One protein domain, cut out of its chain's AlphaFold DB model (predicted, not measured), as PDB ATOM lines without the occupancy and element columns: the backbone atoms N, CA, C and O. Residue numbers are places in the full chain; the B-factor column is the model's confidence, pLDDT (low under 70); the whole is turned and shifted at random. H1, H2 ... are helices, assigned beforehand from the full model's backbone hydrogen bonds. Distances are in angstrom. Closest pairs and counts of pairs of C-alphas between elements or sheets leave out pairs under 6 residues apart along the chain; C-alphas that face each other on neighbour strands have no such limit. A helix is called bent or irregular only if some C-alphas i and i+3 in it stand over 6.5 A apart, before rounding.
ATOM      1  N   PHE A  89     205.244 164.359  94.107       82.31
ATOM      2  CA  PHE A  89     205.054 162.896  94.156       82.31
ATOM      3  C   PHE A  89     206.255 162.115  94.718       82.31
ATOM      4  O   PHE A  89     206.068 161.047  95.291       82.31
ATOM      5  N   GLN A  90     207.479 162.621  94.536       82.56
ATOM      6  CA  GLN A  90     208.709 162.033  95.090       82.56
ATOM      7  C   GLN A  90     208.939 162.300  96.585       82.56
ATOM      8  O   GLN A  90     209.800 161.644  97.164       82.56
ATOM      9  N   ASP A  91     208.218 163.238  97.204       84.81
ATOM     10  CA  ASP A  91     208.373 163.545  98.627       84.81
ATOM     11  C   ASP A  91     207.016 163.469  99.347       84.81
ATOM     12  O   ASP A  91     206.279 164.459  99.421       84.81
ATOM     13  N   PRO A  92     206.679 162.292  99.907       85.50
ATOM     14  CA  PRO A  92     205.453 162.078 100.667       85.50
ATOM     15  C   PRO A  92     205.225 163.040 101.836       85.50
ATOM     16  O   PRO A  92     204.078 163.207 102.256       85.50
ATOM     17  N   PHE A  93     206.280 163.652 102.385       86.06
ATOM     18  CA  PHE A  93     206.161 164.581 103.510       86.06
ATOM     19  C   PHE A  93     205.648 165.954 103.081       86.06
ATOM     20  O   PHE A  93     205.067 166.670 103.894       86.06
ATOM     21  N   LEU A  94     205.839 166.316 101.810       88.50
ATOM     22  CA  LEU A  94     205.355 167.575 101.246       88.50
ATOM     23  C   LEU A  94     203.915 167.478 100.727       88.50
ATOM     24  O   LEU A  94     203.319 168.507 100.421       88.50
ATOM     25  N   LEU A  95     203.356 166.267 100.637       91.19
ATOM     26  CA  LEU A  95     201.981 166.057 100.193       91.19
ATOM     27  C   LEU A  95     200.978 166.369 101.307       91.19
ATOM     28  O   LEU A  95     201.023 165.806 102.406       91.19
ATOM     29  N   SER A  96     199.999 167.200 100.968       93.00
ATOM     30  CA  SER A  96     198.811 167.431 101.784       93.00
ATOM     31  C   SER A  96     197.950 166.167 101.903       93.00
ATOM     32  O   SER A  96     198.031 165.241 101.089       93.00
ATOM     33  N   ALA A  97     197.070 166.127 102.906       95.00
ATOM     34  CA  ALA A  97     196.091 165.048 103.036       95.00
ATOM     35  C   ALA A  97     195.188 164.933 101.793       95.00
ATOM     36  O   ALA A  97     194.879 163.826 101.363       95.00
ATOM     37  N   GLU A  98     194.808 166.045 101.159       92.75
ATOM     38  CA  GLU A  98     193.987 166.021  99.941       92.75
ATOM     39  C   GLU A  98     194.714 165.353  98.767       92.75
ATOM     40  O   GLU A  98     194.141 164.504  98.078       92.75
ATOM     41  N   GLU A  99     195.994 165.674  98.569       92.00
ATOM     42  CA  GLU A  99     196.820 165.060  97.525       92.00
ATOM     43  C   GLU A  99     197.060 163.575  97.802       92.00
ATOM     44  O   GLU A  99     196.889 162.743  96.907       92.00
ATOM     45  N   LYS A 100     197.382 163.220  99.053       94.25
ATOM     46  CA  LYS A 100     197.523 161.823  99.487       94.25
ATOM     47  C   LYS A 100     196.239 161.032  99.240       94.25
ATOM     48  O   LYS A 100     196.294 159.950  98.652       94.25
ATOM     49  N   PHE A 101     195.079 161.584  99.599       95.75
ATOM     50  CA  PHE A 101     193.779 160.968  99.326       95.75
ATOM     51  C   PHE A 101     193.539 160.788  97.824       95.75
ATOM     52  O   PHE A 101     193.136 159.710  97.390       95.75
ATOM     53  N   ALA A 102     193.811 161.813  97.011       93.62
ATOM     54  CA  ALA A 102     193.632 161.740  95.564       93.62
ATOM     55  C   ALA A 102     194.521 160.659  94.921       93.62
ATOM     56  O   ALA A 102     194.062 159.936  94.031       93.62
ATOM     57  N   ILE A 103     195.766 160.515  95.389       92.75
ATOM     58  CA  ILE A 103     196.699 159.471  94.946       92.75
ATOM     59  C   ILE A 103     196.178 158.083  95.329       92.75
ATOM     60  O   ILE A 103     196.064 157.222  94.454       92.75
ATOM     61  N   LEU A 104     195.807 157.870  96.596       94.56
ATOM     62  CA  LEU A 104     195.235 156.603  97.069       94.56
ATOM     63  C   LEU A 104     194.002 156.222  96.255       94.56
ATOM     64  O   LEU A 104     193.922 155.128  95.699       94.56
ATOM     65  N   LEU A 105     193.070 157.162  96.108       95.44
ATOM     66  CA  LEU A 105     191.843 156.955  95.356       95.44
ATOM     67  C   LEU A 105     192.125 156.607  93.890       95.44
ATOM     68  O   LEU A 105     191.453 155.748  93.318       95.44
ATOM     69  N   TYR A 106     193.124 157.240  93.268       93.19
ATOM     70  CA  TYR A 106     193.546 156.902  91.912       93.19
ATOM     71  C   TYR A 106     194.063 155.463  91.814       93.19
ATOM     72  O   TYR A 106     193.655 154.738  90.902       93.19
ATOM     73  N   ILE A 107     194.923 155.038  92.743       92.81
ATOM     74  CA  ILE A 107     195.474 153.677  92.772       92.81
ATOM     75  C   ILE A 107     194.345 152.654  92.952       92.81
ATOM     76  O   ILE A 107     194.183 151.751  92.129       92.81
ATOM     77  N   TYR A 108     193.473 152.866  93.934       94.69
ATOM     78  CA  TYR A 108     192.315 152.013  94.181       94.69
ATOM     79  C   TYR A 108     191.350 151.956  92.992       94.69
ATOM     80  O   TYR A 108     190.860 150.885  92.631       94.69
ATOM     81  N   HIS A 109     191.098 153.079  92.316       93.50
ATOM     82  CA  HIS A 109     190.287 153.089  91.097       93.50
ATOM     83  C   HIS A 109     190.936 152.330  89.936       93.50
ATOM     84  O   HIS A 109     190.213 151.768  89.110       93.50
ATOM     85  N   ARG A 110     192.271 152.299  89.843       92.88
ATOM     86  CA  ARG A 110     192.960 151.492  88.825       92.88
ATOM     87  C   ARG A 110     192.767 149.999  89.057       92.88
ATOM     88  O   ARG A 110     192.610 149.272  88.082       92.88
ATOM     89  N   GLU A 111     192.765 149.561  90.309       91.25
ATOM     90  CA  GLU A 111     192.669 148.141  90.661       91.25
ATOM     91  C   GLU A 111     191.225 147.636  90.748       91.25
ATOM     92  O   GLU A 111     190.923 146.530  90.304       91.25
ATOM     93  N   LYS A 112     190.322 148.440  91.318       91.81
ATOM     94  CA  LYS A 112     188.946 148.042  91.667       91.81
ATOM     95  C   LYS A 112     187.877 148.746  90.830       91.81
ATOM     96  O   LYS A 112     186.678 148.535  91.022       91.81
ATOM     97  N   GLY A 113     188.283 149.592  89.883       90.75
ATOM     98  CA  GLY A 113     187.362 150.317  89.013       90.75
ATOM     99  C   GLY A 113     186.441 151.240  89.810       90.75
ATOM    100  O   GLY A 113     186.895 152.039  90.625       90.75
ATOM    101  N   VAL A 114     185.130 151.147  89.572       88.50
ATOM    102  CA  VAL A 114     184.128 152.026  90.208       88.50
ATOM    103  C   VAL A 114     184.033 151.859  91.728       88.50
ATOM    104  O   VAL A 114     183.646 152.808  92.400       88.50
ATOM    105  N   TYR A 115     184.460 150.712  92.264       93.56
ATOM    106  CA  TYR A 115     184.444 150.399  93.698       93.56
ATOM    107  C   TYR A 115     185.708 150.861  94.439       93.56
ATOM    108  O   TYR A 115     185.874 150.556  95.612       93.56
ATOM    109  N   GLY A 116     186.607 151.595  93.772       94.81
ATOM    110  CA  GLY A 116     187.877 152.032  94.366       94.81
ATOM    111  C   GLY A 116     187.716 152.782  95.690       94.81
ATOM    112  O   GLY A 116     188.396 152.452  96.653       94.81
ATOM    113  N   LEU A 117     186.778 153.734  95.764       95.38
ATOM    114  CA  LEU A 117     186.514 154.465  97.008       95.38
ATOM    115  C   LEU A 117     185.974 153.542  98.107       95.38
ATOM    116  O   LEU A 117     186.453 153.596  99.228       95.38
ATOM    117  N   GLU A 118     184.990 152.702  97.786       96.06
ATOM    118  CA  GLU A 118     184.385 151.781  98.754       96.06
ATOM    119  C   GLU A 118     185.430 150.833  99.345       96.06
ATOM    120  O   GLU A 118     185.514 150.698 100.562       96.06
ATOM    121  N   GLN A 119     186.275 150.251  98.492       96.12
ATOM    122  CA  GLN A 119     187.338 149.361  98.937       96.12
ATOM    123  C   GLN A 119     188.373 150.098  99.801       96.12
ATOM    124  O   GLN A 119     188.764 149.568 100.832       96.12
ATOM    125  N   LEU A 120     188.775 151.323  99.433       95.88
ATOM    126  CA  LEU A 120     189.688 152.139 100.248       95.88
ATOM    127  C   LEU A 120     189.121 152.382 101.653       95.88
ATOM    128  O   LEU A 120     189.846 152.286 102.640       95.88
ATOM    129  N   LEU A 121     187.827 152.697 101.746       96.12
ATOM    130  CA  LEU A 121     187.177 152.934 103.031       96.12
ATOM    131  C   LEU A 121     187.105 151.659 103.879       96.12
ATOM    132  O   LEU A 121     187.365 151.726 105.076       96.12
ATOM    133  N   GLN A 122     186.790 150.517 103.262       95.56
ATOM    134  CA  GLN A 122     186.677 149.226 103.945       95.56
ATOM    135  C   GLN A 122     188.035 148.684 104.405       95.56
ATOM    136  O   GLN A 122     188.152 148.249 105.547       95.56
ATOM    137  N   ASP A 123     189.062 148.742 103.550       94.94
ATOM    138  CA  ASP A 123     190.400 148.204 103.837       94.94
ATOM    139  C   ASP A 123     191.038 148.864 105.067       94.94
ATOM    140  O   ASP A 123     191.749 148.208 105.826       94.94
ATOM    141  N   TYR A 124     190.748 150.151 105.280       95.44
ATOM    142  CA  TYR A 124     191.316 150.961 106.362       95.44
ATOM    143  C   TYR A 124     190.298 151.387 107.426       95.44
ATOM    144  O   TYR A 124     190.605 152.213 108.294       95.44
ATOM    145  N   GLU A 125     189.093 150.817 107.363       95.06
ATOM    146  CA  GLU A 125     188.006 151.026 108.321       95.06
ATOM    147  C   GLU A 125     187.617 152.508 108.520       95.06
ATOM    148  O   GLU A 125     187.216 152.931 109.608       95.06
ATOM    149  N   LEU A 126     187.739 153.312 107.459       95.38
ATOM    150  CA  LEU A 126     187.458 154.755 107.459       95.38
ATOM    151  C   LEU A 126     185.958 155.074 107.512       95.38
ATOM    152  O   LEU A 126     185.560 156.206 107.771       95.38
ATOM    153  N   ASP A 127     185.115 154.079 107.261       94.06
ATOM    154  CA  ASP A 127     183.661 154.163 107.343       94.06
ATOM    155  C   ASP A 127     183.121 153.815 108.739       94.06
ATOM    156  O   ASP A 127     181.904 153.732 108.929       94.06
ATOM    157  N   LYS A 128     183.989 153.614 109.740       93.94
ATOM    158  CA  LYS A 128     183.553 153.337 111.109       93.94
ATOM    159  C   LYS A 128     183.018 154.588 111.811       93.94
ATOM    160  O   LYS A 128     183.562 155.683 111.663       93.94
ATOM    161  N   PRO A 129     181.958 154.445 112.628       93.81
ATOM    162  CA  PRO A 129     181.443 155.558 113.404       93.81
ATOM    163  C   PRO A 129     182.393 155.974 114.525       93.81
ATOM    164  O   PRO A 129     182.955 155.132 115.226       93.81
ATOM    165  N   ARG A 130     182.472 157.283 114.751       94.00
ATOM    166  CA  ARG A 130     183.119 157.903 115.910       94.00
ATOM    167  C   ARG A 130     182.058 158.367 116.905       94.00
ATOM    168  O   ARG A 130     180.892 158.547 116.548       94.00
ATOM    169  N   PHE A 131     182.457 158.540 118.159       94.31
ATOM    170  CA  PHE A 131     181.576 158.998 119.232       94.31
ATOM    171  C   PHE A 131     182.185 160.230 119.882       94.31
ATOM    172  O   PHE A 131     183.372 160.236 120.203       94.31
ATOM    173  N   ASN A 132     181.391 161.287 120.039       92.62
ATOM    174  CA  ASN A 132     181.855 162.489 120.724       92.62
ATOM    175  C   ASN A 132     181.867 162.268 122.252       92.62
ATOM    176  O   ASN A 132     181.461 161.213 122.742       92.62
ATOM    177  N   GLY A 133     182.299 163.272 123.023       90.69
ATOM    178  CA  GLY A 133     182.353 163.188 124.492       90.69
ATOM    179  C   GLY A 133     181.001 162.939 125.182       90.69
ATOM    180  O   GLY A 133     180.974 162.547 126.343       90.69
ATOM    181  N   GLU A 134     179.890 163.120 124.466       92.81
ATOM    182  CA  GLU A 134     178.521 162.870 124.932       92.81
ATOM    183  C   GLU A 134     177.985 161.498 124.473       92.81
ATOM    184  O   GLU A 134     176.824 161.167 124.708       92.81
ATOM    185  N   GLY A 135     178.808 160.687 123.798       92.31
ATOM    186  CA  GLY A 135     178.403 159.395 123.242       92.31
ATOM    187  C   GLY A 135     177.526 159.496 121.989       92.31
ATOM    188  O   GLY A 135     176.952 158.494 121.565       92.31
ATOM    189  N   MET A 136     177.414 160.675 121.367       93.88
ATOM    190  CA  MET A 136     176.708 160.840 120.097       93.88
ATOM    191  C   MET A 136     177.564 160.353 118.931       93.88
ATOM    192  O   MET A 136     178.733 160.718 118.793       93.88
ATOM    193  N   ARG A 137     176.945 159.536 118.075       95.25
ATOM    194  CA  ARG A 137     177.556 158.944 116.884       95.25
ATOM    195  C   ARG A 137     177.717 159.978 115.770       95.25
ATOM    196  O   ARG A 137     176.751 160.648 115.413       95.25
ATOM    197  N   TYR A 138     178.891 160.016 115.151       94.56
ATOM    198  CA  TYR A 138     179.168 160.788 113.942       94.56
ATOM    199  C   TYR A 138     180.144 160.043 113.017       94.56
ATOM    200  O   TYR A 138     180.663 158.983 113.371       94.56
ATOM    201  N   TYR A 139     180.356 160.572 111.814       94.75
ATOM    202  CA  TYR A 139     181.297 160.035 110.834       94.75
ATOM    203  C   TYR A 139     182.220 161.144 110.369       94.75
ATOM    204  O   TYR A 139     181.755 162.218 109.992       94.75
ATOM    205  N   GLU A 140     183.513 160.869 110.405       95.00
ATOM    206  CA  GLU A 140     184.542 161.822 110.033       95.00
ATOM    207  C   GLU A 140     185.775 161.051 109.574       95.00
ATOM    208  O   GLU A 140     186.193 160.097 110.234       95.00
ATOM    209  N   ILE A 141     186.326 161.484 108.443       95.62
ATOM    210  CA  ILE A 141     187.641 161.085 107.953       95.62
ATOM    211  C   ILE A 141     188.501 162.340 108.047       95.62
ATOM    212  O   ILE A 141     188.214 163.330 107.371       95.62
ATOM    213  N   THR A 142     189.502 162.323 108.920       96.19
ATOM    214  CA  THR A 142     190.373 163.472 109.177       96.19
ATOM    215  C   THR A 142     191.619 163.436 108.295       96.19
ATOM    216  O   THR A 142     191.924 162.437 107.639       96.19
ATOM    217  N   ALA A 143     192.378 164.535 108.284       97.00
ATOM    218  CA  ALA A 143     193.666 164.582 107.599       97.00
ATOM    219  C   ALA A 143     194.644 163.532 108.154       97.00
ATOM    220  O   ALA A 143     195.353 162.884 107.388       97.00
ATOM    221  N   GLU A 144     194.641 163.318 109.473       96.12
ATOM    222  CA  GLU A 144     195.462 162.308 110.145       96.12
ATOM    223  C   GLU A 144     195.106 160.890 109.692       96.12
ATOM    224  O   GLU A 144     196.010 160.083 109.476       96.12
ATOM    225  N   ASP A 145     193.817 160.595 109.489       96.44
ATOM    226  CA  ASP A 145     193.394 159.298 108.956       96.44
ATOM    227  C   ASP A 145     193.991 159.057 107.572       96.44
ATOM    228  O   ASP A 145     194.524 157.982 107.306       96.44
ATOM    229  N   ILE A 146     193.942 160.067 106.699       96.94
ATOM    230  CA  ILE A 146     194.499 159.964 105.349       96.94
ATOM    231  C   ILE A 146     196.022 159.838 105.376       96.94
ATOM    232  O   ILE A 146     196.568 159.030 104.628       96.94
ATOM    233  N   HIS A 147     196.712 160.603 106.226       95.44
ATOM    234  CA  HIS A 147     198.157 160.472 106.400       95.44
ATOM    235  C   HIS A 147     198.533 159.054 106.834       95.44
ATOM    236  O   HIS A 147     199.349 158.425 106.169       95.44
ATOM    237  N   ARG A 148     197.857 158.514 107.857       95.19
ATOM    238  CA  ARG A 148     198.051 157.134 108.318       95.19
ATOM    239  C   ARG A 148     197.846 156.123 107.189       95.19
ATOM    240  O   ARG A 148     198.708 155.285 106.961       95.19
ATOM    241  N   VAL A 149     196.725 156.210 106.470       95.31
ATOM    242  CA  VAL A 149     196.408 155.274 105.378       95.31
ATOM    243  C   VAL A 149     197.438 155.345 104.255       95.31
ATOM    244  O   VAL A 149     197.824 154.316 103.705       95.31
ATOM    245  N   TYR A 150     197.895 156.551 103.916       93.81
ATOM    246  CA  TYR A 150     198.925 156.748 102.902       93.81
ATOM    247  C   TYR A 150     200.254 156.116 103.320       93.81
ATOM    248  O   TYR A 150     200.867 155.410 102.525       93.81
ATOM    249  N   ASP A 151     200.668 156.323 104.568       91.31
ATOM    250  CA  ASP A 151     201.941 155.823 105.089       91.31
ATOM    251  C   ASP A 151     201.921 154.287 105.288       91.31
ATOM    252  O   ASP A 151     202.942 153.623 105.118       91.31
ATOM    253  N   GLU A 152     200.754 153.696 105.579       90.75
ATOM    254  CA  GLU A 152     200.547 152.240 105.660       90.75
ATOM    255  C   GLU A 152     200.441 151.554 104.281       90.75
ATOM    256  O   GLU A 152     200.472 150.322 104.199       90.75
ATOM    257  N   TYR A 153     200.283 152.306 103.185       86.00
ATOM    258  CA  TYR A 153     200.017 151.722 101.869       86.00
ATOM    259  C   TYR A 153     201.252 150.964 101.313       86.00
ATOM    260  O   TYR A 153     202.296 151.575 101.060       86.00
ATOM    261  N   PRO A 154     201.161 149.641 101.035       70.12
ATOM    262  CA  PRO A 154     202.330 148.761 100.843       70.12
ATOM    263  C   PRO A 154     203.294 149.139  99.707       70.12
ATOM    264  O   PRO A 154     204.489 148.842  99.768       70.12
ATOM    265  N   TYR A 155     202.793 149.783  98.652       62.31
ATOM    266  CA  TYR A 155     203.596 150.137  97.475       62.31
ATOM    267  C   TYR A 155     204.390 151.441  97.631       62.31
ATOM    268  O   TYR A 155     205.177 151.770  96.748       62.31
ATOM    269  N   LEU A 156     204.208 152.172  98.733       56.03
ATOM    270  CA  LEU A 156     205.030 153.339  99.074       56.03
ATOM    271  C   LEU A 156     206.209 152.971  99.989       56.03
ATOM    272  O   LEU A 156     207.210 153.674 100.005       56.03
ATOM    273  N   VAL A 157     206.120 151.830 100.682       45.44
ATOM    274  CA  VAL A 157     207.147 151.306 101.608       45.44
ATOM    275  C   VAL A 157     208.216 150.464 100.883       45.44
ATOM    276  O   VAL A 157     209.201 150.051 101.477       45.44
ATOM    277  N   SER A 158     208.045 150.192  99.586       35.59
ATOM    278  CA  SER A 158     208.932 149.316  98.796       35.59
ATOM    279  C   SER A 158     209.862 150.063  97.828       35.59
ATOM    280  O   SER A 158     210.387 149.468  96.888       35.59
ATOM    281  N   ALA A 159     210.093 151.354  98.067       36.19
ATOM    282  CA  ALA A 159     211.116 152.142  97.384       36.19
ATOM    283  C   ALA A 159     212.317 152.405  98.313       36.19
ATOM    284  O   ALA A 159     212.665 153.559  98.542       36.19
ATOM    285  N   ASP A 160     212.921 151.331  98.830       31.72
ATOM    286  CA  ASP A 160     214.261 151.320  99.444       31.72
ATOM    287  C   ASP A 160     215.206 150.439  98.609       31.72
ATOM    288  O   ASP A 160     214.793 149.313  98.231       31.72
TER     289      ASP A 160
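Overview. This is residues 89 to 160 of the 160 residues of an uncharacterized protein of Acetivibrio ethanolgignens (UniProt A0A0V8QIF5). One long helix, H1, is bent into a V with arms H1a and H1b, and a second helix, H2, packs on H1a; the long link between H1 and H2, residues 124 to 142, loops out to 27 A from the mean of all C-alphas and back. Within that loop, residues 130 to 131 pair antiparallel with residues 137 to 138. The printed part has 72 residues with two named helices, H1 then H2, and no named strand; its class is all helix. It is elongated, spanning 44 by 28 by 18 A, and only just loose, close to compact, with a radius of gyration of the C-alphas of 13.7 A.

Along the chain. After residues 89 to 96 comes H1, residues 97 to 123, assigned as one helix by its hydrogen bonds but bent: C-alphas 111 and 114 are 9.4 A apart. Arm H1a, residues 97 to 111, is 21.2 A long and begins at C-alpha 97 (196.091, 165.048, 103.036). Arm H1b, residues 114 to 123, is 15.5 A long and itself irregular, with C-alphas 114 and 117 7.6 A apart. H2, residues 143 to 152, is 14.3 A long and ends at C-alpha 152 (200.547, 152.240, 105.660).

Arrangement. H1a touches H1b with residues 104 to 110 alone, opposite ways at a steep tilt of 64 degrees; their closest C-alphas, of His 109 and Gly 116, are 4.2 A apart. H1a also touches H2, the same way at a steep tilt of 47 degrees, and their closest C-alphas, of Ala 97 and Ala 143, are 5.2 A apart. H1b and H2 are apart. Every O i to N i+4 pair is within hydrogen-bond range in H1a and H2, and 5 of 6 are in H1b.

Size, cuts and confidence. The two C-alphas farthest apart, of Glu 134 and Asp 160, are 45.4 A apart. The printed part has no cut. The link from H1 to H2, 19 residues, is long. The mean pLDDT of the printed part is 88.7, and residues 155 to 160 are under 70.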